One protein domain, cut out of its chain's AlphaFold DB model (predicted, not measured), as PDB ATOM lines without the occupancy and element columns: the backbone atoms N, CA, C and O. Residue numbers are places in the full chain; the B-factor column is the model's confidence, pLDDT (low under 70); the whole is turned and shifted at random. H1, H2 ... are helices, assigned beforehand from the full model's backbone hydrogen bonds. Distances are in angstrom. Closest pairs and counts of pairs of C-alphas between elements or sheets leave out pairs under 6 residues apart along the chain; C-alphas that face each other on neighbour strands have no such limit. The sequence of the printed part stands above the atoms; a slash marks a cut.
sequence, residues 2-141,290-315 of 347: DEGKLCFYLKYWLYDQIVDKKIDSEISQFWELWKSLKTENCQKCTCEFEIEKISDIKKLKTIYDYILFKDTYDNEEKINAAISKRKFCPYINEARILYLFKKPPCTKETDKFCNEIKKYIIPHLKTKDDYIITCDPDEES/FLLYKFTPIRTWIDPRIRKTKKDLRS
ATOM      1  N   ASP A   2     -52.997 -10.569  44.160       70.19
ATOM      2  CA  ASP A   2     -53.444 -10.266  42.793       70.19
ATOM      3  C   ASP A   2     -53.960 -11.543  42.100       70.19
ATOM      4  O   ASP A   2     -53.346 -12.606  42.231       70.19
ATOM      5  N   GLU A   3     -55.096 -11.451  41.407       70.50
ATOM      6  CA  GLU A   3     -55.763 -12.576  40.740       70.50
ATOM      7  C   GLU A   3     -54.844 -13.213  39.685       70.50
ATOM      8  O   GLU A   3     -54.727 -14.439  39.621       70.50
ATOM      9  N   GLY A   4     -54.070 -12.395  38.960       75.25
ATOM     10  CA  GLY A   4     -53.081 -12.872  37.990       75.25
ATOM     11  C   GLY A   4     -51.940 -13.674  38.631       75.25
ATOM     12  O   GLY A   4     -51.510 -14.690  38.082       75.25
ATOM     13  N   LYS A   5     -51.486 -13.274  39.828       78.75
ATOM     14  CA  LYS A   5     -50.481 -14.019  40.615       78.75
ATOM     15  C   LYS A   5     -51.023 -15.351  41.103       78.75
ATOM     16  O   LYS A   5     -50.313 -16.351  41.066       78.75
ATOM     17  N   LEU A   6     -52.282 -15.385  41.533       81.69
ATOM     18  CA  LEU A   6     -52.905 -16.630  41.967       81.69
ATOM     19  C   LEU A   6     -53.016 -17.631  40.807       81.69
ATOM     20  O   LEU A   6     -52.665 -18.796  40.988       81.69
ATOM     21  N   CYS A   7     -53.433 -17.181  39.616       85.38
ATOM     22  CA  CYS A   7     -53.485 -18.040  38.431       85.38
ATOM     23  C   CYS A   7     -52.102 -18.587  38.059       85.38
ATOM     24  O   CYS A   7     -51.977 -19.784  37.816       85.38
ATOM     25  N   PHE A   8     -51.072 -17.733  38.048       86.56
ATOM     26  CA  PHE A   8     -49.690 -18.122  37.750       86.56
ATOM     27  C   PHE A   8     -49.217 -19.276  38.647       86.56
ATOM     28  O   PHE A   8     -48.785 -20.321  38.164       86.56
ATOM     29  N   TYR A   9     -49.379 -19.123  39.961       85.75
ATOM     30  CA  TYR A   9     -48.963 -20.132  40.932       85.75
ATOM     31  C   TYR A   9     -49.794 -21.416  40.870       85.75
ATOM     32  O   TYR A   9     -49.243 -22.510  40.994       85.75
ATOM     33  N   LEU A  10     -51.108 -21.304  40.652       86.75
ATOM     34  CA  LEU A  10     -51.980 -22.467  40.489       86.75
ATOM     35  C   LEU A  10     -51.597 -23.282  39.249       86.75
ATOM     36  O   LEU A  10     -51.561 -24.510  39.308       86.75
ATOM     37  N   LYS A  11     -51.294 -22.604  38.139       89.62
ATOM     38  CA  LYS A  11     -50.850 -23.228  36.889       89.62
ATOM     39  C   LYS A  11     -49.537 -23.959  37.063       89.62
ATOM     40  O   LYS A  11     -49.465 -25.138  36.730       89.62
ATOM     41  N   TYR A  12     -48.549 -23.288  37.650       89.38
ATOM     42  CA  TYR A  12     -47.278 -23.915  37.971       89.38
ATOM     43  C   TYR A  12     -47.470 -25.186  38.802       89.38
ATOM     44  O   TYR A  12     -47.016 -26.253  38.402       89.38
ATOM     45  N   TRP A  13     -48.204 -25.085  39.914       88.50
ATOM     46  CA  TRP A  13     -48.452 -26.223  40.791       88.50
ATOM     47  C   TRP A  13     -49.138 -27.381  40.060       88.50
ATOM     48  O   TRP A  13     -48.738 -28.530  40.221       88.50
ATOM     49  N   LEU A  14     -50.149 -27.094  39.236       88.81
ATOM     50  CA  LEU A  14     -50.868 -28.124  38.493       88.81
ATOM     51  C   LEU A  14     -49.953 -28.845  37.499       88.81
ATOM     52  O   LEU A  14     -49.946 -30.073  37.449       88.81
ATOM     53  N   TYR A  15     -49.170 -28.089  36.729       90.31
ATOM     54  CA  TYR A  15     -48.232 -28.647  35.758       90.31
ATOM     55  C   TYR A  15     -47.111 -29.435  36.436       90.31
ATOM     56  O   TYR A  15     -46.769 -30.515  35.961       90.31
ATOM     57  N   ASP A  16     -46.614 -28.959  37.577       86.94
ATOM     58  CA  ASP A  16     -45.680 -29.698  38.425       86.94
ATOM     59  C   ASP A  16     -46.263 -31.049  38.855       86.94
ATOM     60  O   ASP A  16     -45.649 -32.084  38.614       86.94
ATOM     61  N   GLN A  17     -47.497 -31.075  39.376       84.56
ATOM     62  CA  GLN A  17     -48.145 -32.331  39.759       84.56
ATOM     63  C   GLN A  17     -48.347 -33.288  38.576       84.56
ATOM     64  O   GLN A  17     -48.184 -34.494  38.741       84.56
ATOM     65  N   ILE A  18     -48.757 -32.778  37.409       86.69
ATOM     66  CA  ILE A  18     -48.987 -33.603  36.213       86.69
ATOM     67  C   ILE A  18     -47.685 -34.289  35.788       86.69
ATOM     68  O   ILE A  18     -47.690 -35.486  35.497       86.69
ATOM     69  N   VAL A  19     -46.580 -33.538  35.785       86.00
ATOM     70  CA  VAL A  19     -45.258 -34.034  35.395       86.00
ATOM     71  C   VAL A  19     -44.690 -34.998  36.441       86.00
ATOM     72  O   VAL A  19     -44.289 -36.102  36.079       86.00
ATOM     73  N   ASP A  20     -44.714 -34.629  37.723       81.81
ATOM     74  CA  ASP A  20     -44.202 -35.436  38.842       81.81
ATOM     75  C   ASP A  20     -44.915 -36.794  38.940       81.81
ATOM     76  O   ASP A  20     -44.305 -37.856  39.062       81.81
ATOM     77  N   LYS A  21     -46.243 -36.785  38.784       80.19
ATOM     78  CA  LYS A  21     -47.071 -37.995  38.856       80.19
ATOM     79  C   LYS A  21     -47.075 -38.814  37.560       80.19
ATOM     80  O   LYS A  21     -47.758 -39.840  37.547       80.19
ATOM     81  N   LYS A  22     -46.356 -38.378  36.514       79.56
ATOM     82  CA  LYS A  22     -46.213 -39.047  35.204       79.56
ATOM     83  C   LYS A  22     -47.553 -39.453  34.578       79.56
ATOM     84  O   LYS A  22     -47.721 -40.581  34.121       79.56
ATOM     85  N   ILE A  23     -48.522 -38.537  34.576       76.00
ATOM     86  CA  ILE A  23     -49.902 -38.781  34.105       76.00
ATOM     87  C   ILE A  23     -49.965 -38.726  32.564       76.00
ATOM     88  O   ILE A  23     -50.830 -38.080  31.988       76.00
ATOM     89  N   ASP A  24     -49.027 -39.365  31.864       76.69
ATOM     90  CA  ASP A  24     -48.875 -39.214  30.410       76.69
ATOM     91  C   ASP A  24     -50.015 -39.924  29.645       76.69
ATOM     92  O   ASP A  24     -50.600 -39.348  28.728       76.69
ATOM     93  N   SER A  25     -50.386 -41.146  30.048       76.00
ATOM     94  CA  SER A  25     -51.443 -41.956  29.408       76.00
ATOM     95  C   SER A  25     -52.868 -41.532  29.777       76.00
ATOM     96  O   SER A  25     -53.806 -41.744  29.010       76.00
ATOM     97  N   GLU A  26     -53.043 -40.933  30.953       81.62
ATOM     98  CA  GLU A  26     -54.349 -40.567  31.520       81.62
ATOM     99  C   GLU A  26     -54.651 -39.067  31.386       81.62
ATOM    100  O   GLU A  26     -55.691 -38.597  31.852       81.62
ATOM    101  N   ILE A  27     -53.772 -38.306  30.720       86.19
ATOM    102  CA  ILE A  27     -53.850 -36.842  30.644       86.19
ATOM    103  C   ILE A  27     -55.199 -36.347  30.108       86.19
ATOM    104  O   ILE A  27     -55.770 -35.396  30.637       86.19
ATOM    105  N   SER A  28     -55.765 -37.030  29.110       86.12
ATOM    106  CA  SER A  28     -57.074 -36.679  28.551       86.12
ATOM    107  C   SER A  28     -58.194 -36.853  29.577       86.12
ATOM    108  O   SER A  28     -59.055 -35.988  29.698       86.12
ATOM    109  N   GLN A  29     -58.166 -37.936  30.362       85.44
ATOM    110  CA  GLN A  29     -59.167 -38.180  31.406       85.44
ATOM    111  C   GLN A  29     -59.062 -37.132  32.516       85.44
ATOM    112  O   GLN A  29     -60.078 -36.629  32.993       85.44
ATOM    113  N   PHE A  30     -57.834 -36.762  32.882       86.88
ATOM    114  CA  PHE A  30     -57.581 -35.691  33.835       86.88
ATOM    115  C   PHE A  30     -58.213 -34.365  33.384       86.88
ATOM    116  O   PHE A  30     -58.919 -33.732  34.170       86.88
ATOM    117  N   TRP A  31     -58.021 -33.957  32.125       88.19
ATOM    118  CA  TRP A  31     -58.563 -32.689  31.624       88.19
ATOM    119  C   TRP A  31     -60.087 -32.672  31.522       88.19
ATOM    120  O   TRP A  31     -60.696 -31.649  31.838       88.19
ATOM    121  N   GLU A  32     -60.711 -33.787  31.147       86.88
ATOM    122  CA  GLU A  32     -62.173 -33.912  31.154       86.88
ATOM    123  C   GLU A  32     -62.742 -33.725  32.568       86.88
ATOM    124  O   GLU A  32     -63.655 -32.924  32.786       86.88
ATOM    125  N   LEU A  33     -62.141 -34.386  33.562       84.31
ATOM    126  CA  LEU A  33     -62.545 -34.244  34.962       84.31
ATOM    127  C   LEU A  33     -62.285 -32.830  35.494       84.31
ATOM    128  O   LEU A  33     -63.132 -32.268  36.190       84.31
ATOM    129  N   TRP A  34     -61.150 -32.226  35.137       84.19
ATOM    130  CA  TRP A  34     -60.814 -30.854  35.519       84.19
ATOM    131  C   TRP A  34     -61.834 -29.843  34.979       84.19
ATOM    132  O   TRP A  34     -62.280 -28.961  35.715       84.19
ATOM    133  N   LYS A  35     -62.250 -29.983  33.713       84.56
ATOM    134  CA  LYS A  35     -63.273 -29.127  33.088       84.56
ATOM    135  C   LYS A  35     -64.638 -29.277  33.767       84.56
ATOM    136  O   LYS A  35     -65.277 -28.257  34.037       84.56
ATOM    137  N   SER A  36     -65.056 -30.505  34.089       83.25
ATOM    138  CA  SER A  36     -66.302 -30.760  34.837       83.25
ATOM    139  C   SER A  36     -66.264 -30.073  36.200       83.25
ATOM    140  O   SER A  36     -67.117 -29.242  36.509       83.25
ATOM    141  N   LEU A  37     -65.194 -30.314  36.968       80.81
ATOM    142  CA  LEU A  37     -65.013 -29.753  38.307       80.81
ATOM    143  C   LEU A  37     -64.990 -28.220  38.287       80.81
ATOM    144  O   LEU A  37     -65.581 -27.577  39.156       80.81
ATOM    145  N   LYS A  38     -64.309 -27.622  37.301       77.88
ATOM    146  CA  LYS A  38     -64.266 -26.167  37.130       77.88
ATOM    147  C   LYS A  38     -65.660 -25.608  36.848       77.88
ATOM    148  O   LYS A  38     -66.015 -24.580  37.416       77.88
ATOM    149  N   THR A  39     -66.441 -26.273  36.001       78.12
ATOM    150  CA  THR A  39     -67.790 -25.822  35.631       78.12
ATOM    151  C   THR A  39     -68.744 -25.878  36.823       78.12
ATOM    152  O   THR A  39     -69.495 -24.931  37.044       78.12
ATOM    153  N   GLU A  40     -68.661 -26.939  37.626       77.88
ATOM    154  CA  GLU A  40     -69.500 -27.138  38.813       77.88
ATOM    155  C   GLU A  40     -69.118 -26.208  39.973       77.88
ATOM    156  O   GLU A  40     -69.986 -25.600  40.594       77.88
ATOM    157  N   ASN A  41     -67.820 -26.060  40.256       74.06
ATOM    158  CA  ASN A  41     -67.351 -25.355  41.453       74.06
ATOM    159  C   ASN A  41     -66.954 -23.895  41.208       74.06
ATOM    160  O   ASN A  41     -66.836 -23.127  42.162       74.06
ATOM    161  N   CYS A  42     -66.699 -23.490  39.959       69.88
ATOM    162  CA  CYS A  42     -66.248 -22.133  39.662       69.88
ATOM    163  C   CYS A  42     -66.579 -21.658  38.239       69.88
ATOM    164  O   CYS A  42     -65.702 -21.425  37.402       69.88
ATOM    165  N   GLN A  43     -67.863 -21.404  37.994       65.88
ATOM    166  CA  GLN A  43     -68.359 -20.924  36.701       65.88
ATOM    167  C   GLN A  43     -67.820 -19.536  36.290       65.88
ATOM    168  O   GLN A  43     -67.813 -19.202  35.110       65.88
ATOM    169  N   LYS A  44     -67.346 -18.723  37.250       72.00
ATOM    170  CA  LYS A  44     -66.799 -17.367  37.022       72.00
ATOM    171  C   LYS A  44     -65.267 -17.280  37.121       72.00
ATOM    172  O   LYS A  44     -64.729 -16.179  37.143       72.00
ATOM    173  N   CYS A  45     -64.557 -18.408  37.220       75.62
ATOM    174  CA  CYS A  45     -63.096 -18.402  37.343       75.62
ATOM    175  C   CYS A  45     -62.418 -17.858  36.076       75.62
ATOM    176  O   CYS A  45     -62.533 -18.452  35.003       75.62
ATOM    177  N   THR A  46     -61.632 -16.795  36.235       75.56
ATOM    178  CA  THR A  46     -60.871 -16.126  35.166       75.56
ATOM    179  C   THR A  46     -59.599 -16.883  34.756       75.56
ATOM    180  O   THR A  46     -59.100 -16.693  33.646       75.56
ATOM    181  N   CYS A  47     -59.077 -17.772  35.616       80.00
ATOM    182  CA  CYS A  47     -57.916 -18.607  35.300       80.00
ATOM    183  C   CYS A  47     -58.291 -19.701  34.283       80.00
ATOM    184  O   CYS A  47     -59.031 -20.645  34.588       80.00
ATOM    185  N   GLU A  48     -57.761 -19.606  33.070       83.06
ATOM    186  CA  GLU A  48     -57.997 -20.555  31.972       83.06
ATOM    187  C   GLU A  48     -56.810 -21.495  31.785       83.06
ATOM    188  O   GLU A  48     -55.668 -21.065  31.888       83.06
ATOM    189  N   PHE A  49     -57.073 -22.767  31.484       86.56
ATOM    190  CA  PHE A  49     -56.055 -23.791  31.242       86.56
ATOM    191  C   PHE A  49     -56.216 -24.303  29.815       86.56
ATOM    192  O   PHE A  49     -56.986 -25.223  29.571       86.56
ATOM    193  N   GLU A  50     -55.540 -23.662  28.865       85.44
ATOM    194  CA  GLU A  50     -55.674 -23.998  27.439       85.44
ATOM    195  C   GLU A  50     -54.698 -25.093  26.985       85.44
ATOM    196  O   GLU A  50     -54.839 -25.654  25.895       85.44
ATOM    197  N   ILE A  51     -53.696 -25.388  27.816       89.56
ATOM    198  CA  ILE A  51     -52.599 -26.296  27.495       89.56
ATOM    199  C   ILE A  51     -52.867 -27.654  28.111       89.56
ATOM    200  O   ILE A  51     -52.735 -27.835  29.320       89.56
ATOM    201  N   GLU A  52     -53.226 -28.593  27.243       88.31
ATOM    202  CA  GLU A  52     -53.647 -29.938  27.639       88.31
ATOM    203  C   GLU A  52     -52.640 -31.020  27.224       88.31
ATOM    204  O   GLU A  52     -52.568 -32.083  27.841       88.31
ATOM    205  N   LYS A  53     -51.824 -30.751  26.196       89.88
ATOM    206  CA  LYS A  53     -50.825 -31.696  25.687       89.88
ATOM    207  C   LYS A  53     -49.679 -31.847  26.678       89.88
ATOM    208  O   LYS A  53     -49.036 -30.866  27.038       89.88
ATOM    209  N   ILE A  54     -49.358 -33.087  27.037       89.38
ATOM    210  CA  ILE A  54     -48.310 -33.390  28.018       89.38
ATOM    211  C   ILE A  54     -46.932 -32.837  27.631       89.38
ATOM    212  O   ILE A  54     -46.200 -32.343  28.483       89.38
ATOM    213  N   SER A  55     -46.587 -32.856  26.341       89.75
ATOM    214  CA  SER A  55     -45.331 -32.303  25.828       89.75
ATOM    215  C   SER A  55     -45.243 -30.787  26.021       89.75
ATOM    216  O   SER A  55     -44.190 -30.268  26.387       89.75
ATOM    217  N   ASP A  56     -46.351 -30.077  25.824       91.19
ATOM    218  CA  ASP A  56     -46.425 -28.630  26.014       91.19
ATOM    219  C   ASP A  56     -46.481 -28.268  27.504       91.19
ATOM    220  O   ASP A  56     -45.845 -27.300  27.917       91.19
ATOM    221  N   ILE A  57     -47.142 -29.086  28.332       91.50
ATOM    222  CA  ILE A  57     -47.129 -28.965  29.799       91.50
ATOM    223  C   ILE A  57     -45.702 -29.105  30.338       91.50
ATOM    224  O   ILE A  57     -45.273 -28.272  31.132       91.50
ATOM    225  N   LYS A  58     -44.946 -30.113  29.878       91.81
ATOM    226  CA  LYS A  58     -43.536 -30.316  30.255       91.81
ATOM    227  C   LYS A  58     -42.694 -29.082  29.908       91.81
ATOM    228  O   LYS A  58     -41.997 -28.560  30.771       91.81
ATOM    229  N   LYS A  59     -42.830 -28.551  28.686       93.12
ATOM    230  CA  LYS A  59     -42.136 -27.319  28.259       93.12
ATOM    231  C   LYS A  59     -42.522 -26.108  29.110       93.12
ATOM    232  O   LYS A  59     -41.644 -25.351  29.515       93.12
ATOM    233  N   LEU A  60     -43.813 -25.916  29.389       92.50
ATOM    234  CA  LEU A  60     -44.273 -24.808  30.227       92.50
ATOM    235  C   LEU A  60     -43.761 -24.924  31.647       92.50
ATOM    236  O   LEU A  60     -43.269 -23.928  32.161       92.50
ATOM    237  N   LYS A  61     -43.844 -26.105  32.267       92.25
ATOM    238  CA  LYS A  61     -43.308 -26.340  33.611       92.25
ATOM    239  C   LYS A  61     -41.847 -25.904  33.681       92.25
ATOM    240  O   LYS A  61     -41.511 -25.099  34.539       92.25
ATOM    241  N   THR A  62     -41.024 -26.348  32.732       92.06
ATOM    242  CA  THR A  62     -39.611 -25.960  32.654       92.06
ATOM    243  C   THR A  62     -39.441 -24.440  32.564       92.06
ATOM    244  O   THR A  62     -38.633 -23.864  33.288       92.06
ATOM    245  N   ILE A  63     -40.243 -23.750  31.744       92.19
ATOM    246  CA  ILE A  63     -40.238 -22.279  31.697       92.19
ATOM    247  C   ILE A  63     -40.635 -21.681  33.058       92.19
ATOM    248  O   ILE A  63     -39.972 -20.762  33.531       92.19
ATOM    249  N   TYR A  64     -41.690 -22.184  33.703       90.88
ATOM    250  CA  TYR A  64     -42.114 -21.714  35.023       90.88
ATOM    251  C   TYR A  64     -41.017 -21.897  36.079       90.88
ATOM    252  O   TYR A  64     -40.809 -20.980  36.870       90.88
ATOM    253  N   ASP A  65     -40.300 -23.024  36.074       90.50
ATOM    254  CA  ASP A  65     -39.191 -23.295  36.997       90.50
ATOM    255  C   ASP A  65     -38.101 -22.216  36.882       90.50
ATOM    256  O   ASP A  65     -37.684 -21.641  37.891       90.50
ATOM    257  N   TYR A  66     -37.714 -21.851  35.654       89.69
ATOM    258  CA  TYR A  66     -36.786 -20.743  35.404       89.69
ATOM    259  C   TYR A  66     -37.322 -19.396  35.908       89.69
ATOM    260  O   TYR A  66     -36.612 -18.658  36.593       89.69
ATOM    261  N   ILE A  67     -38.578 -19.069  35.599       88.06
ATOM    262  CA  ILE A  67     -39.189 -17.781  35.961       88.06
ATOM    263  C   ILE A  67     -39.311 -17.640  37.482       88.06
ATOM    264  O   ILE A  67     -38.989 -16.588  38.033       88.06
ATOM    265  N   LEU A  68     -39.734 -18.702  38.169       86.81
ATOM    266  CA  LEU A  68     -39.824 -18.754  39.626       86.81
ATOM    267  C   LEU A  68     -38.455 -18.644  40.281       86.81
ATOM    268  O   LEU A  68     -38.315 -17.897  41.247       86.81
ATOM    269  N   PHE A  69     -37.457 -19.357  39.751       85.44
ATOM    270  CA  PHE A  69     -36.076 -19.261  40.207       85.44
ATOM    271  C   PHE A  69     -35.551 -17.826  40.073       85.44
ATOM    272  O   PHE A  69     -35.046 -17.258  41.044       85.44
ATOM    273  N   LYS A  70     -35.748 -17.203  38.906       82.94
ATOM    274  CA  LYS A  70     -35.361 -15.814  38.647       82.94
ATOM    275  C   LYS A  70     -36.049 -14.838  39.604       82.94
ATOM    276  O   LYS A  70     -35.374 -13.989  40.171       82.94
ATOM    277  N   ASP A  71     -37.359 -14.971  39.836       81.62
ATOM    278  CA  ASP A  71     -38.137 -14.074  40.717       81.62
ATOM    279  C   ASP A  71     -37.663 -14.087  42.185       81.62
ATOM    280  O   ASP A  71     -38.068 -13.251  42.999       81.62
ATOM    281  N   THR A  72     -36.793 -15.030  42.557       81.88
ATOM    282  CA  THR A  72     -36.185 -15.066  43.891       81.88
ATOM    283  C   THR A  72     -35.007 -14.105  44.074       81.88
ATOM    284  O   THR A  72     -34.669 -13.818  45.225       81.88
ATOM    285  N   TYR A  73     -34.423 -13.589  42.987       81.50
ATOM    286  CA  TYR A  73     -33.216 -12.760  43.004       81.50
ATOM    287  C   TYR A  73     -33.437 -11.412  42.313       81.50
ATOM    288  O   TYR A  73     -34.170 -11.298  41.333       81.50
ATOM    289  N   ASP A  74     -32.749 -10.382  42.806       73.56
ATOM    290  CA  ASP A  74     -32.924  -9.012  42.308       73.56
ATOM    291  C   ASP A  74     -32.071  -8.703  41.066       73.56
ATOM    292  O   ASP A  74     -32.391  -7.785  40.313       73.56
ATOM    293  N   ASN A  75     -30.969  -9.435  40.855       79.75
ATOM    294  CA  ASN A  75     -30.033  -9.210  39.752       79.75
ATOM    295  C   ASN A  75     -29.282 -10.492  39.331       79.75
ATOM    296  O   ASN A  75     -29.304 -11.507  40.030       79.75
ATOM    297  N   GLU A  76     -28.615 -10.420  38.177       81.62
ATOM    298  CA  GLU A  76     -27.846 -11.514  37.565       81.62
ATOM    299  C   GLU A  76     -26.687 -12.004  38.440       81.62
ATOM    300  O   GLU A  76     -26.480 -13.209  38.567       81.62
ATOM    301  N   GLU A  77     -25.954 -11.093  39.081       82.81
ATOM    302  CA  GLU A  77     -24.810 -11.444  39.930       82.81
ATOM    303  C   GLU A  77     -25.228 -12.366  41.080       82.81
ATOM    304  O   GLU A  77     -24.596 -13.397  41.315       82.81
ATOM    305  N   LYS A  78     -26.344 -12.051  41.753       85.12
ATOM    306  CA  LYS A  78     -26.900 -12.889  42.825       85.12
ATOM    307  C   LYS A  78     -27.370 -14.246  42.307       85.12
ATOM    308  O   LYS A  78     -27.211 -15.240  43.011       85.12
ATOM    309  N   ILE A  79     -27.931 -14.292  41.097       85.31
ATOM    310  CA  ILE A  79     -28.351 -15.544  40.459       85.31
ATOM    311  C   ILE A  79     -27.139 -16.442  40.228       85.31
ATOM    312  O   ILE A  79     -27.111 -17.563  40.734       85.31
ATOM    313  N   ASN A  80     -26.137 -15.940  39.502       85.88
ATOM    314  CA  ASN A  80     -24.946 -16.711  39.159       85.88
ATOM    315  C   ASN A  80     -24.188 -17.141  40.418       85.88
ATOM    316  O   ASN A  80     -23.803 -18.300  40.516       85.88
ATOM    317  N   ALA A  81     -24.071 -16.277  41.429       86.88
ATOM    318  CA  ALA A  81     -23.476 -16.648  42.712       86.88
ATOM    319  C   ALA A  81     -24.232 -17.786  43.429       86.88
ATOM    320  O   ALA A  81     -23.612 -18.615  44.093       86.88
ATOM    321  N   ALA A  82     -25.562 -17.845  43.309       84.88
ATOM    322  CA  ALA A  82     -26.372 -18.858  43.980       84.88
ATOM    323  C   ALA A  82     -26.399 -20.213  43.254       84.88
ATOM    324  O   ALA A  82     -26.518 -21.254  43.914       84.88
ATOM    325  N   ILE A  83     -26.311 -20.206  41.917       86.75
ATOM    326  CA  ILE A  83     -26.536 -21.399  41.091       86.75
ATOM    327  C   ILE A  83     -25.303 -21.938  40.369       86.75
ATOM    328  O   ILE A  83     -25.291 -23.133  40.110       86.75
ATOM    329  N   SER A  84     -24.271 -21.141  40.072       87.00
ATOM    330  CA  SER A  84     -23.186 -21.547  39.155       87.00
ATOM    331  C   SER A  84     -22.536 -22.886  39.508       87.00
ATOM    332  O   SER A  84     -22.293 -23.704  38.627       87.00
ATOM    333  N   LYS A  85     -22.343 -23.143  40.806       85.56
ATOM    334  CA  LYS A  85     -21.732 -24.369  41.347       85.56
ATOM    335  C   LYS A  85     -22.736 -25.482  41.675       85.56
ATOM    336  O   LYS A  85     -22.386 -26.491  42.280       85.56
ATOM    337  N   ARG A  86     -24.023 -25.300  41.371       83.44
ATOM    338  CA  ARG A  86     -25.088 -26.252  41.721       83.44
ATOM    339  C   ARG A  86     -25.311 -27.259  40.599       83.44
ATOM    340  O   ARG A  86     -25.383 -26.897  39.429       83.44
ATOM    341  N   LYS A  87     -25.574 -28.517  40.971       85.19
ATOM    342  CA  LYS A  87     -25.868 -29.614  40.025       85.19
ATOM    343  C   LYS A  87     -27.076 -29.346  39.124       85.19
ATOM    344  O   LYS A  87     -27.118 -29.839  38.006       85.19
ATOM    345  N   PHE A  88     -28.041 -28.552  39.588       82.62
ATOM    346  CA  PHE A  88     -29.227 -28.174  38.813       82.62
ATOM    347  C   PHE A  88     -29.027 -26.909  37.952       82.62
ATOM    348  O   PHE A  88     -29.958 -26.498  37.262       82.62
ATOM    349  N   CYS A  89     -27.838 -26.290  37.952       88.31
ATOM    350  CA  CYS A  89     -27.541 -25.144  37.087       88.31
ATOM    351  C   CYS A  89     -27.796 -25.423  35.602       88.31
ATOM    352  O   CYS A  89     -28.499 -24.618  34.980       88.31
ATOM    353  N   PRO A  90     -27.323 -26.554  35.030       90.56
ATOM    354  CA  PRO A  90     -27.551 -26.852  33.619       90.56
ATOM    355  C   PRO A  90     -29.041 -26.875  33.273       90.56
ATOM    356  O   PRO A  90     -29.450 -26.248  32.302       90.56
ATOM    357  N   TYR A  91     -29.864 -27.483  34.133       89.62
ATOM    358  CA  TYR A  91     -31.316 -27.536  33.962       89.62
ATOM    359  C   TYR A  91     -31.955 -26.139  33.904       89.62
ATOM    360  O   TYR A  91     -32.730 -25.839  32.995       89.62
ATOM    361  N   ILE A  92     -31.608 -25.250  34.839       90.19
ATOM    362  CA  ILE A  92     -32.151 -23.884  34.853       90.19
ATOM    363  C   ILE A  92     -31.650 -23.070  33.651       90.19
ATOM    364  O   ILE A  92     -32.398 -22.259  33.100       90.19
ATOM    365  N   ASN A  93     -30.411 -23.291  33.203       90.06
ATOM    366  CA  ASN A  93     -29.898 -22.643  31.999       90.06
ATOM    367  C   ASN A  93     -30.606 -23.140  30.725       90.06
ATOM    368  O   ASN A  93     -30.955 -22.328  29.870       90.06
ATOM    369  N   GLU A  94     -30.892 -24.436  30.601       90.56
ATOM    370  CA  GLU A  94     -31.707 -24.958  29.495       90.56
ATOM    371  C   GLU A  94     -33.129 -24.396  29.521       90.56
ATOM    372  O   GLU A  94     -33.660 -23.976  28.490       90.56
ATOM    373  N   ALA A  95     -33.729 -24.300  30.707       92.06
ATOM    374  CA  ALA A  95     -35.037 -23.690  30.890       92.06
ATOM    375  C   ALA A  95     -35.072 -22.217  30.444       92.06
ATOM    376  O   ALA A  95     -36.018 -21.786  29.775       92.06
ATOM    377  N   ARG A  96     -34.007 -21.460  30.740       90.75
ATOM    378  CA  ARG A  96     -33.805 -20.094  30.237       90.75
ATOM    379  C   ARG A  96     -33.755 -20.060  28.713       90.75
ATOM    380  O   ARG A  96     -34.449 -19.248  28.103       90.75
ATOM    381  N   ILE A  97     -32.954 -20.928  28.093       90.19
ATOM    382  CA  ILE A  97     -32.821 -21.005  26.631       90.19
ATOM    383  C   ILE A  97     -34.178 -21.324  25.992       90.19
ATOM    384  O   ILE A  97     -34.577 -20.660  25.036       90.19
ATOM    385  N   LEU A  98     -34.930 -22.271  26.558       91.62
ATOM    386  CA  LEU A  98     -36.271 -22.621  26.097       91.62
ATOM    387  C   LEU A  98     -37.224 -21.418  26.142       91.62
ATOM    388  O   LEU A  98     -37.937 -21.158  25.170       91.62
ATOM    389  N   TYR A  99     -37.220 -20.660  27.242       89.56
ATOM    390  CA  TYR A  99     -38.013 -19.436  27.362       89.56
ATOM    391  C   TYR A  99     -37.616 -18.392  26.310       89.56
ATOM    392  O   TYR A  99     -38.481 -17.864  25.608       89.56
ATOM    393  N   LEU A 100     -36.315 -18.125  26.162       88.31
ATOM    394  CA  LEU A 100     -35.786 -17.154  25.201       88.31
ATOM    395  C   LEU A 100     -36.062 -17.540  23.750       88.31
ATOM    396  O   LEU A 100     -36.267 -16.660  22.923       88.31
ATOM    397  N   PHE A 101     -36.110 -18.832  23.440       88.31
ATOM    398  CA  PHE A 101     -36.477 -19.316  22.115       88.31
ATOM    399  C   PHE A 101     -37.982 -19.185  21.853       88.31
ATOM    400  O   PHE A 101     -38.401 -18.818  20.757       88.31
ATOM    401  N   LYS A 102     -38.819 -19.461  22.862       87.88
ATOM    402  CA  LYS A 102     -40.282 -19.434  22.721       87.88
ATOM    403  C   LYS A 102     -40.889 -18.039  22.803       87.88
ATOM    404  O   LYS A 102     -41.907 -17.795  22.169       87.88
ATOM    405  N   LYS A 103     -40.283 -17.104  23.533       85.94
ATOM    406  CA  LYS A 103     -40.829 -15.753  23.725       85.94
ATOM    407  C   LYS A 103     -40.927 -14.921  22.426       85.94
ATOM    408  O   LYS A 103     -41.988 -14.336  22.204       85.94
ATOM    409  N   PRO A 104     -39.895 -14.825  21.562       81.88
ATOM    410  CA  PRO A 104     -39.940 -14.000  20.354       81.88
ATOM    411  C   PRO A 104     -41.063 -14.345  19.364       81.88
ATOM    412  O   PRO A 104     -41.785 -13.415  18.989       81.88
ATOM    413  N   PRO A 105     -41.284 -15.613  18.947       80.00
ATOM    414  CA  PRO A 105     -42.344 -15.942  17.986       80.00
ATOM    415  C   PRO A 105     -43.734 -15.614  18.531       80.00
ATOM    416  O   PRO A 105     -44.598 -15.151  17.784       80.00
ATOM    417  N   CYS A 106     -43.914 -15.688  19.852       81.19
ATOM    418  CA  CYS A 106     -45.161 -15.296  20.483       81.19
ATOM    419  C   CYS A 106     -45.534 -13.836  20.236       81.19
ATOM    420  O   CYS A 106     -46.703 -13.513  20.324       81.19
ATOM    421  N   THR A 107     -44.631 -12.933  19.852       70.75
ATOM    422  CA  THR A 107     -45.034 -11.562  19.480       70.75
ATOM    423  C   THR A 107     -45.984 -11.508  18.277       70.75
ATOM    424  O   THR A 107     -46.818 -10.608  18.211       70.75
ATOM    425  N   LYS A 108     -45.898 -12.482  17.364       70.38
ATOM    426  CA  LYS A 108     -46.694 -12.554  16.129       70.38
ATOM    427  C   LYS A 108     -47.693 -13.708  16.145       70.38
ATOM    428  O   LYS A 108     -48.778 -13.581  15.589       70.38
ATOM    429  N   GLU A 109     -47.339 -14.812  16.794       70.69
ATOM    430  CA  GLU A 109     -48.180 -16.003  16.887       70.69
ATOM    431  C   GLU A 109     -49.227 -15.884  18.006       70.69
ATOM    432  O   GLU A 109     -49.017 -15.259  19.055       70.69
ATOM    433  N   THR A 110     -50.386 -16.490  17.762       71.38
ATOM    434  CA  THR A 110     -51.557 -16.506  18.658       71.38
ATOM    435  C   THR A 110     -51.904 -17.916  19.125       71.38
ATOM    436  O   THR A 110     -53.036 -18.179  19.538       71.38
ATOM    437  N   ASP A 111     -50.940 -18.839  19.062       84.31
ATOM    438  CA  ASP A 111     -51.153 -20.188  19.562       84.31
ATOM    439  C   ASP A 111     -51.409 -20.190  21.083       84.31
ATOM    440  O   ASP A 111     -51.107 -19.237  21.813       84.31
ATOM    441  N   LYS A 112     -52.011 -21.278  21.571       88.81
ATOM    442  CA  LYS A 112     -52.390 -21.418  22.986       88.81
ATOM    443  C   LYS A 112     -51.181 -21.260  23.916       88.81
ATOM    444  O   LYS A 112     -51.295 -20.695  25.000       88.81
ATOM    445  N   PHE A 113     -50.014 -21.749  23.493       87.06
ATOM    446  CA  PHE A 113     -48.779 -21.712  24.279       87.06
ATOM    447  C   PHE A 113     -48.260 -20.278  24.436       87.06
ATOM    448  O   PHE A 113     -47.854 -19.852  25.515       87.06
ATOM    449  N   CYS A 114     -48.336 -19.493  23.372       87.31
ATOM    450  CA  CYS A 114     -47.988 -18.089  23.356       87.31
ATOM    451  C   CYS A 114     -48.977 -17.235  24.138       87.31
ATOM    452  O   CYS A 114     -48.557 -16.286  24.806       87.31
ATOM    453  N   ASN A 115     -50.265 -17.576  24.112       87.25
ATOM    454  CA  ASN A 115     -51.260 -16.922  24.958       87.25
ATOM    455  C   ASN A 115     -50.941 -17.137  26.441       87.25
ATOM    456  O   ASN A 115     -50.993 -16.182  27.216       87.25
ATOM    457  N   GLU A 116     -50.510 -18.343  26.815       88.44
ATOM    458  CA  GLU A 116     -50.053 -18.649  28.171       88.44
ATOM    459  C   GLU A 116     -48.862 -17.769  28.580       88.44
ATOM    460  O   GLU A 116     -48.902 -17.100  29.618       88.44
ATOM    461  N   ILE A 117     -47.826 -17.701  27.733       87.69
ATOM    462  CA  ILE A 117     -46.635 -16.880  27.990       87.69
ATOM    463  C   ILE A 117     -47.010 -15.401  28.151       87.69
ATOM    464  O   ILE A 117     -46.579 -14.755  29.107       87.69
ATOM    465  N   LYS A 118     -47.819 -14.853  27.239       86.88
ATOM    466  CA  LYS A 118     -48.227 -13.439  27.254       86.88
ATOM    467  C   LYS A 118     -49.068 -13.077  28.466       86.88
ATOM    468  O   LYS A 118     -48.854 -12.023  29.056       86.88
ATOM    469  N   LYS A 119     -50.046 -13.921  28.798       86.69
ATOM    470  CA  LYS A 119     -51.058 -13.622  29.817       86.69
ATOM    471  C   LYS A 119     -50.536 -13.874  31.223       86.69
ATOM    472  O   LYS A 119     -50.824 -13.086  32.117       86.69
ATOM    473  N   TYR A 120     -49.774 -14.949  31.418       85.44
ATOM    474  CA  TYR A 120     -49.410 -15.399  32.758       85.44
ATOM    475  C   TYR A 120     -47.920 -15.374  33.047       85.44
ATOM    476  O   TYR A 120     -47.592 -15.335  34.215       85.44
ATOM    477  N   ILE A 121     -47.010 -15.383  32.069       86.19
ATOM    478  CA  ILE A 121     -45.566 -15.451  32.368       86.19
ATOM    479  C   ILE A 121     -44.916 -14.072  32.283       86.19
ATOM    480  O   ILE A 121     -44.326 -13.605  33.255       86.19
ATOM    481  N   ILE A 122     -45.065 -13.388  31.146       84.00
ATOM    482  CA  ILE A 122     -44.465 -12.067  30.903       84.00
ATOM    483  C   ILE A 122     -44.813 -11.043  31.997       84.00
ATOM    484  O   ILE A 122     -43.893 -10.369  32.461       84.00
ATOM    485  N   PRO A 123     -46.070 -10.932  32.473       83.62
ATOM    486  CA  PRO A 123     -46.425  -9.939  33.487       83.62
ATOM    487  C   PRO A 123     -45.747 -10.141  34.850       83.62
ATOM    488  O   PRO A 123     -45.727  -9.214  35.655       83.62
ATOM    489  N   HIS A 124     -45.198 -11.329  35.129       77.06
ATOM    490  CA  HIS A 124     -44.517 -11.619  36.400       77.06
ATOM    491  C   HIS A 124     -43.005 -11.389  36.333       77.06
ATOM    492  O   HIS A 124     -42.322 -11.502  37.349       77.06
ATOM    493  N   LEU A 125     -42.469 -11.020  35.169       76.56
ATOM    494  CA  LEU A 125     -41.055 -10.709  35.003       76.56
ATOM    495  C   LEU A 125     -40.772  -9.269  35.435       76.56
ATOM    496  O   LEU A 125     -41.143  -8.312  34.762       76.56
ATOM    497  N   LYS A 126     -40.081  -9.117  36.568       68.50
ATOM    498  CA  LYS A 126     -39.698  -7.807  37.126       68.50
ATOM    499  C   LYS A 126     -38.539  -7.130  36.383       68.50
ATOM    500  O   LYS A 126     -38.366  -5.922  36.491       68.50
ATOM    501  N   THR A 127     -37.726  -7.897  35.663       64.75
ATOM    502  CA  THR A 127     -36.460  -7.456  35.052       64.75
ATOM    503  C   THR A 127     -36.306  -8.009  33.640       64.75
ATOM    504  O   THR A 127     -36.979  -8.976  33.280       64.75
ATOM    505  N   LYS A 128     -35.401  -7.414  32.849       66.50
ATOM    506  CA  LYS A 128     -35.050  -7.898  31.504       66.50
ATOM    507  C   LYS A 128     -34.553  -9.351  31.552       66.50
ATOM    508  O   LYS A 128     -34.093  -9.832  32.589       66.50
ATOM    509  N   ASP A 129     -34.739 -10.071  30.450       66.69
ATOM    510  CA  ASP A 129     -34.503 -11.522  30.355       66.69
ATOM    511  C   ASP A 129     -33.205 -11.876  29.624       66.69
ATOM    512  O   ASP A 129     -32.992 -13.024  29.260       66.69
ATOM    513  N   ASP A 130     -32.351 -10.890  29.383       67.88
ATOM    514  CA  ASP A 130     -31.125 -10.988  28.592       67.88
ATOM    515  C   ASP A 130     -29.901 -11.467  29.386       67.88
ATOM    516  O   ASP A 130     -28.810 -11.557  28.826       67.88
ATOM    517  N   TYR A 131     -30.071 -11.824  30.658       74.88
ATOM    518  CA  TYR A 131     -28.965 -12.257  31.504       74.88
ATOM    519  C   TYR A 131     -28.496 -13.685  31.178       74.88
ATOM    520  O   TYR A 131     -29.270 -14.550  30.733       74.88
ATOM    521  N   ILE A 132     -27.204 -13.932  31.383       82.06
ATOM    522  CA  ILE A 132     -26.551 -15.201  31.059       82.06
ATOM    523  C   ILE A 132     -26.343 -15.982  32.356       82.06
ATOM    524  O   ILE A 132     -25.893 -15.449  33.368       82.06
ATOM    525  N   ILE A 133     -26.688 -17.269  32.330       85.88
ATOM    526  CA  ILE A 133     -26.400 -18.183  33.436       85.88
ATOM    527  C   ILE A 133     -25.126 -18.943  33.090       85.88
ATOM    528  O   ILE A 133     -25.090 -19.650  32.080       85.88
ATOM    529  N   THR A 134     -24.105 -18.805  33.933       87.75
ATOM    530  CA  THR A 134     -22.852 -19.558  33.820       87.75
ATOM    531  C   THR A 134     -22.879 -20.715  34.809       87.75
ATOM    532  O   THR A 134     -23.110 -20.509  36.001       87.75
ATOM    533  N   CYS A 135     -22.653 -21.927  34.309       88.31
ATOM    534  CA  CYS A 135     -22.637 -23.145  35.108       88.31
ATOM    535  C   CYS A 135     -21.234 -23.742  35.108       88.31
ATOM    536  O   CYS A 135     -20.762 -24.174  34.062       88.31
ATOM    537  N   ASP A 136     -20.633 -23.816  36.291       85.31
ATOM    538  CA  ASP A 136     -19.325 -24.418  36.541       85.31
ATOM    539  C   ASP A 136     -19.498 -25.511  37.611       85.31
ATOM    540  O   ASP A 136     -19.181 -25.306  38.788       85.31
ATOM    541  N   PRO A 137     -20.067 -26.676  37.243       67.44
ATOM    542  CA  PRO A 137     -20.316 -27.763  38.189       67.44
ATOM    543  C   PRO A 137     -19.024 -28.435  38.688       67.44
ATOM    544  O   PRO A 137     -19.080 -29.211  39.639       67.44
ATOM    545  N   ASP A 138     -17.872 -28.115  38.088       61.91
ATOM    546  CA  ASP A 138     -16.576 -28.748  38.354       61.91
ATOM    547  C   ASP A 138     -15.870 -28.235  39.629       61.91
ATOM    548  O   ASP A 138     -14.736 -28.617  39.910       61.91
ATOM    549  N   GLU A 139     -16.536 -27.419  40.448       52.88
ATOM    550  CA  GLU A 139     -16.044 -27.013  41.768       52.88
ATOM    551  C   GLU A 139     -17.083 -27.261  42.872       52.88
ATOM    552  O   GLU A 139     -17.613 -26.327  43.485       52.88
ATOM    553  N   GLU A 140     -17.285 -28.525  43.250       44.19
ATOM    554  CA  GLU A 140     -17.456 -28.811  44.680       44.19
ATOM    555  C   GLU A 140     -16.119 -28.470  45.374       44.19
ATOM    556  O   GLU A 140     -15.283 -29.329  45.648       44.19
ATOM    557  N   SER A 141     -15.884 -27.179  45.645       38.88
ATOM    558  CA  SER A 141     -14.915 -26.772  46.663       38.88
ATOM    559  C   SER A 141     -15.455 -27.286  47.994       38.88
ATOM    560  O   SER A 141     -16.276 -26.656  48.659       38.88
ATOM    561  N   PHE A 290     -59.825 -40.987  43.362       61.94
ATOM    562  CA  PHE A 290     -58.392 -41.283  43.429       61.94
ATOM    563  C   PHE A 290     -57.538 -40.098  42.957       61.94
ATOM    564  O   PHE A 290     -56.549 -39.754  43.605       61.94
ATOM    565  N   LEU A 291     -57.951 -39.424  41.877       59.06
ATOM    566  CA  LEU A 291     -57.315 -38.187  41.434       59.06
ATOM    567  C   LEU A 291     -57.487 -37.097  42.505       59.06
ATOM    568  O   LEU A 291     -56.500 -36.591  43.016       59.06
ATOM    569  N   LEU A 292     -58.694 -36.789  42.972       55.16
ATOM    570  CA  LEU A 292     -58.873 -35.755  44.001       55.16
ATOM    571  C   LEU A 292     -58.126 -36.052  45.310       55.16
ATOM    572  O   LEU A 292     -57.520 -35.141  45.875       55.16
ATOM    573  N   TYR A 293     -58.096 -37.306  45.763       60.47
ATOM    574  CA  TYR A 293     -57.278 -37.744  46.900       60.47
ATOM    575  C   TYR A 293     -55.786 -37.480  46.662       60.47
ATOM    576  O   TYR A 293     -55.084 -36.990  47.543       60.47
ATOM    577  N   LYS A 294     -55.304 -37.727  45.442       55.12
ATOM    578  CA  LYS A 294     -53.926 -37.451  45.023       55.12
ATOM    579  C   LYS A 294     -53.635 -35.941  44.862       55.12
ATOM    580  O   LYS A 294     -52.456 -35.597  44.732       55.12
ATOM    581  N   PHE A 295     -54.659 -35.070  44.877       57.25
ATOM    582  CA  PHE A 295     -54.596 -33.649  44.481       57.25
ATOM    583  C   PHE A 295     -55.235 -32.608  45.459       57.25
ATOM    584  O   PHE A 295     -55.242 -31.422  45.130       57.25
ATOM    585  N   THR A 296     -55.722 -32.950  46.664       61.72
ATOM    586  CA  THR A 296     -56.435 -32.000  47.580       61.72
ATOM    587  C   THR A 296     -55.807 -31.970  49.000       61.72
ATOM    588  O   THR A 296     -55.430 -33.046  49.458       61.72
ATOM    589  N   PRO A 297     -55.687 -30.826  49.742       53.75
ATOM    590  CA  PRO A 297     -56.297 -29.505  49.552       53.75
ATOM    591  C   PRO A 297     -55.333 -28.387  49.113       53.75
ATOM    592  O   PRO A 297     -54.329 -28.058  49.742       53.75
ATOM    593  N   ILE A 298     -55.770 -27.727  48.046       56.16
ATOM    594  CA  ILE A 298     -55.069 -26.811  47.143       56.16
ATOM    595  C   ILE A 298     -54.539 -25.539  47.834       56.16
ATOM    596  O   ILE A 298     -53.464 -25.063  47.500       56.16
ATOM    597  N   ARG A 299     -55.208 -24.982  48.853       43.78
ATOM    598  CA  ARG A 299     -54.788 -23.682  49.429       43.78
ATOM    599  C   ARG A 299     -53.715 -23.793  50.518       43.78
ATOM    600  O   ARG A 299     -52.835 -22.944  50.593       43.78
ATOM    601  N   THR A 300     -53.766 -24.844  51.330       50.12
ATOM    602  CA  THR A 300     -52.786 -25.134  52.390       50.12
ATOM    603  C   THR A 300     -51.530 -25.831  51.877       50.12
ATOM    604  O   THR A 300     -50.556 -25.901  52.613       50.12
ATOM    605  N   TRP A 301     -51.526 -26.335  50.636       47.31
ATOM    606  CA  TRP A 301     -50.372 -27.014  50.030       47.31
ATOM    607  C   TRP A 301     -49.614 -26.158  49.011       47.31
ATOM    608  O   TRP A 301     -48.389 -26.253  48.943       47.31
ATOM    609  N   ILE A 302     -50.310 -25.295  48.259       52.34
ATOM    610  CA  ILE A 302     -49.692 -24.434  47.239       52.34
ATOM    611  C   ILE A 302     -48.685 -23.460  47.860       52.34
ATOM    612  O   ILE A 302     -47.552 -23.393  47.392       52.34
ATOM    613  N   ASP A 303     -49.050 -22.740  48.927       53.25
ATOM    614  CA  ASP A 303     -48.148 -21.749  49.535       53.25
ATOM    615  C   ASP A 303     -46.900 -22.413  50.160       53.25
ATOM    616  O   ASP A 303     -45.788 -21.988  49.846       53.25
ATOM    617  N   PRO A 304     -47.000 -23.520  50.932       56.22
ATOM    618  CA  PRO A 304     -45.817 -24.226  51.418       56.22
ATOM    619  C   PRO A 304     -44.980 -24.875  50.322       56.22
ATOM    620  O   PRO A 304     -43.765 -24.816  50.442       56.22
ATOM    621  N   ARG A 305     -45.568 -25.463  49.265       55.59
ATOM    622  CA  ARG A 305     -44.779 -26.021  48.151       55.59
ATOM    623  C   ARG A 305     -44.073 -24.931  47.372       55.59
ATOM    624  O   ARG A 305     -42.890 -25.071  47.145       55.59
ATOM    625  N   ILE A 306     -44.730 -23.826  47.032       59.19
ATOM    626  CA  ILE A 306     -44.063 -22.723  46.328       59.19
ATOM    627  C   ILE A 306     -42.980 -22.119  47.207       59.19
ATOM    628  O   ILE A 306     -41.893 -21.846  46.719       59.19
ATOM    629  N   ARG A 307     -43.229 -21.950  48.511       59.22
ATOM    630  CA  ARG A 307     -42.186 -21.532  49.454       59.22
ATOM    631  C   ARG A 307     -41.073 -22.562  49.572       59.22
ATOM    632  O   ARG A 307     -39.932 -22.142  49.685       59.22
ATOM    633  N   LYS A 308     -41.383 -23.860  49.552       58.91
ATOM    634  CA  LYS A 308     -40.418 -24.963  49.595       58.91
ATOM    635  C   LYS A 308     -39.595 -24.972  48.316       58.91
ATOM    636  O   LYS A 308     -38.410 -24.763  48.424       58.91
ATOM    637  N   THR A 309     -40.192 -25.026  47.130       58.66
ATOM    638  CA  THR A 309     -39.509 -24.876  45.842       58.66
ATOM    639  C   THR A 309     -38.678 -23.597  45.805       58.66
ATOM    640  O   THR A 309     -37.495 -23.654  45.517       58.66
ATOM    641  N   LYS A 310     -39.236 -22.441  46.189       59.16
ATOM    642  CA  LYS A 310     -38.502 -21.168  46.279       59.16
ATOM    643  C   LYS A 310     -37.325 -21.252  47.254       59.16
ATOM    644  O   LYS A 310     -36.276 -20.673  46.997       59.16
ATOM    645  N   LYS A 311     -37.502 -21.938  48.385       58.44
ATOM    646  CA  LYS A 311     -36.474 -22.158  49.404       58.44
ATOM    647  C   LYS A 311     -35.422 -23.142  48.914       58.44
ATOM    648  O   LYS A 311     -34.265 -22.819  49.078       58.44
ATOM    649  N   ASP A 312     -35.790 -24.246  48.285       57.47
ATOM    650  CA  ASP A 312     -34.911 -25.299  47.776       57.47
ATOM    651  C   ASP A 312     -34.069 -24.761  46.610       57.47
ATOM    652  O   ASP A 312     -32.846 -24.906  46.603       57.47
ATOM    653  N   LEU A 313     -34.700 -23.994  45.712       55.31
ATOM    654  CA  LEU A 313     -34.047 -23.188  44.676       55.31
ATOM    655  C   LEU A 313     -33.070 -22.150  45.258       55.31
ATOM    656  O   LEU A 313     -32.066 -21.825  44.626       55.31
ATOM    657  N   ARG A 314     -33.347 -21.626  46.459       54.62
ATOM    658  CA  ARG A 314     -32.513 -20.629  47.151       54.62
ATOM    659  C   ARG A 314     -31.428 -21.244  48.039       54.62
ATOM    660  O   ARG A 314     -30.373 -20.645  48.209       54.62
ATOM    661  N   SER A 315     -31.677 -22.400  48.645       46.09
ATOM    662  CA  SER A 315     -30.788 -23.029  49.620       46.09
ATOM    663  C   SER A 315     -29.822 -24.009  48.973       46.09
ATOM    664  O   SER A 315     -28.788 -24.293  49.572       46.09
TER     665      SER A 315
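What this domain is: This is residues 2 to 141 and 290 to 315 of the 347 residues of an uncharacterized protein of Plasmodium vivax India VII (UniProt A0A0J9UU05). Crossed helices make the body: H3 lies at the core, H1 and H5 cross it, H6 packs on H1, and H8 runs across one side over H1 and the last residues of H3. H2 and H7 sit at one end of the long axis, H4 at the other. The 166 printed residues hold eight named helices, H1 to H8 in order, and no named strand; the class is all helix. The whole is compact, with a radius of gyration of the C-alphas of 16.8 A and spans of 53 by 38 by 33 A.

How they stand to each other: H1, residues 3 to 20, touches the hub H3, residues 54 to 70, at a steep tilt of 57 degrees; their closest C-alphas, Tyr 15 and Lys 61, are 5.8 A apart. H2, residues 27 to 41, is close to H3 but not clearly touching, with C-alphas 27 and 54 at 7.0 A. H4, residues 76 to 83, touches no helix. H5, residues 89 to 102, touches H3, closest at C-alphas 62 and 95, 5.4 A. H6, residues 112 to 124, touches H1, closest at C-alphas 120 and 8, 5.7 A. H7, residues 290 to 295, and H8, residues 298 to 315, meet only through their link. H8 touches H1 about perpendicular, at 78 degrees, closest at C-alphas 302 and 13, 6.8 A. Every O i to N i+4 pair is within hydrogen-bond range in H1, H2, H3, H4, H5 and H7; H6 has 6 of 9 and H8 12 of 14.

Where its parts are: H1 begins at C-alpha 3, (-55.763, -12.576, 40.740), and spans 25.7 A. H3 spans 24.3 A. H8 spans 24.7 A and ends at C-alpha 315, (-30.788, -23.029, 49.620).

The domain as a whole: Residues 142 to 289 are not printed, and C-alphas 141 and 290 are 45.9 A apart. The link H2 to H3 is long. Confidence is under 70 at residues 42 to 43, 126 to 130, 137 to 141 and 290 to 315.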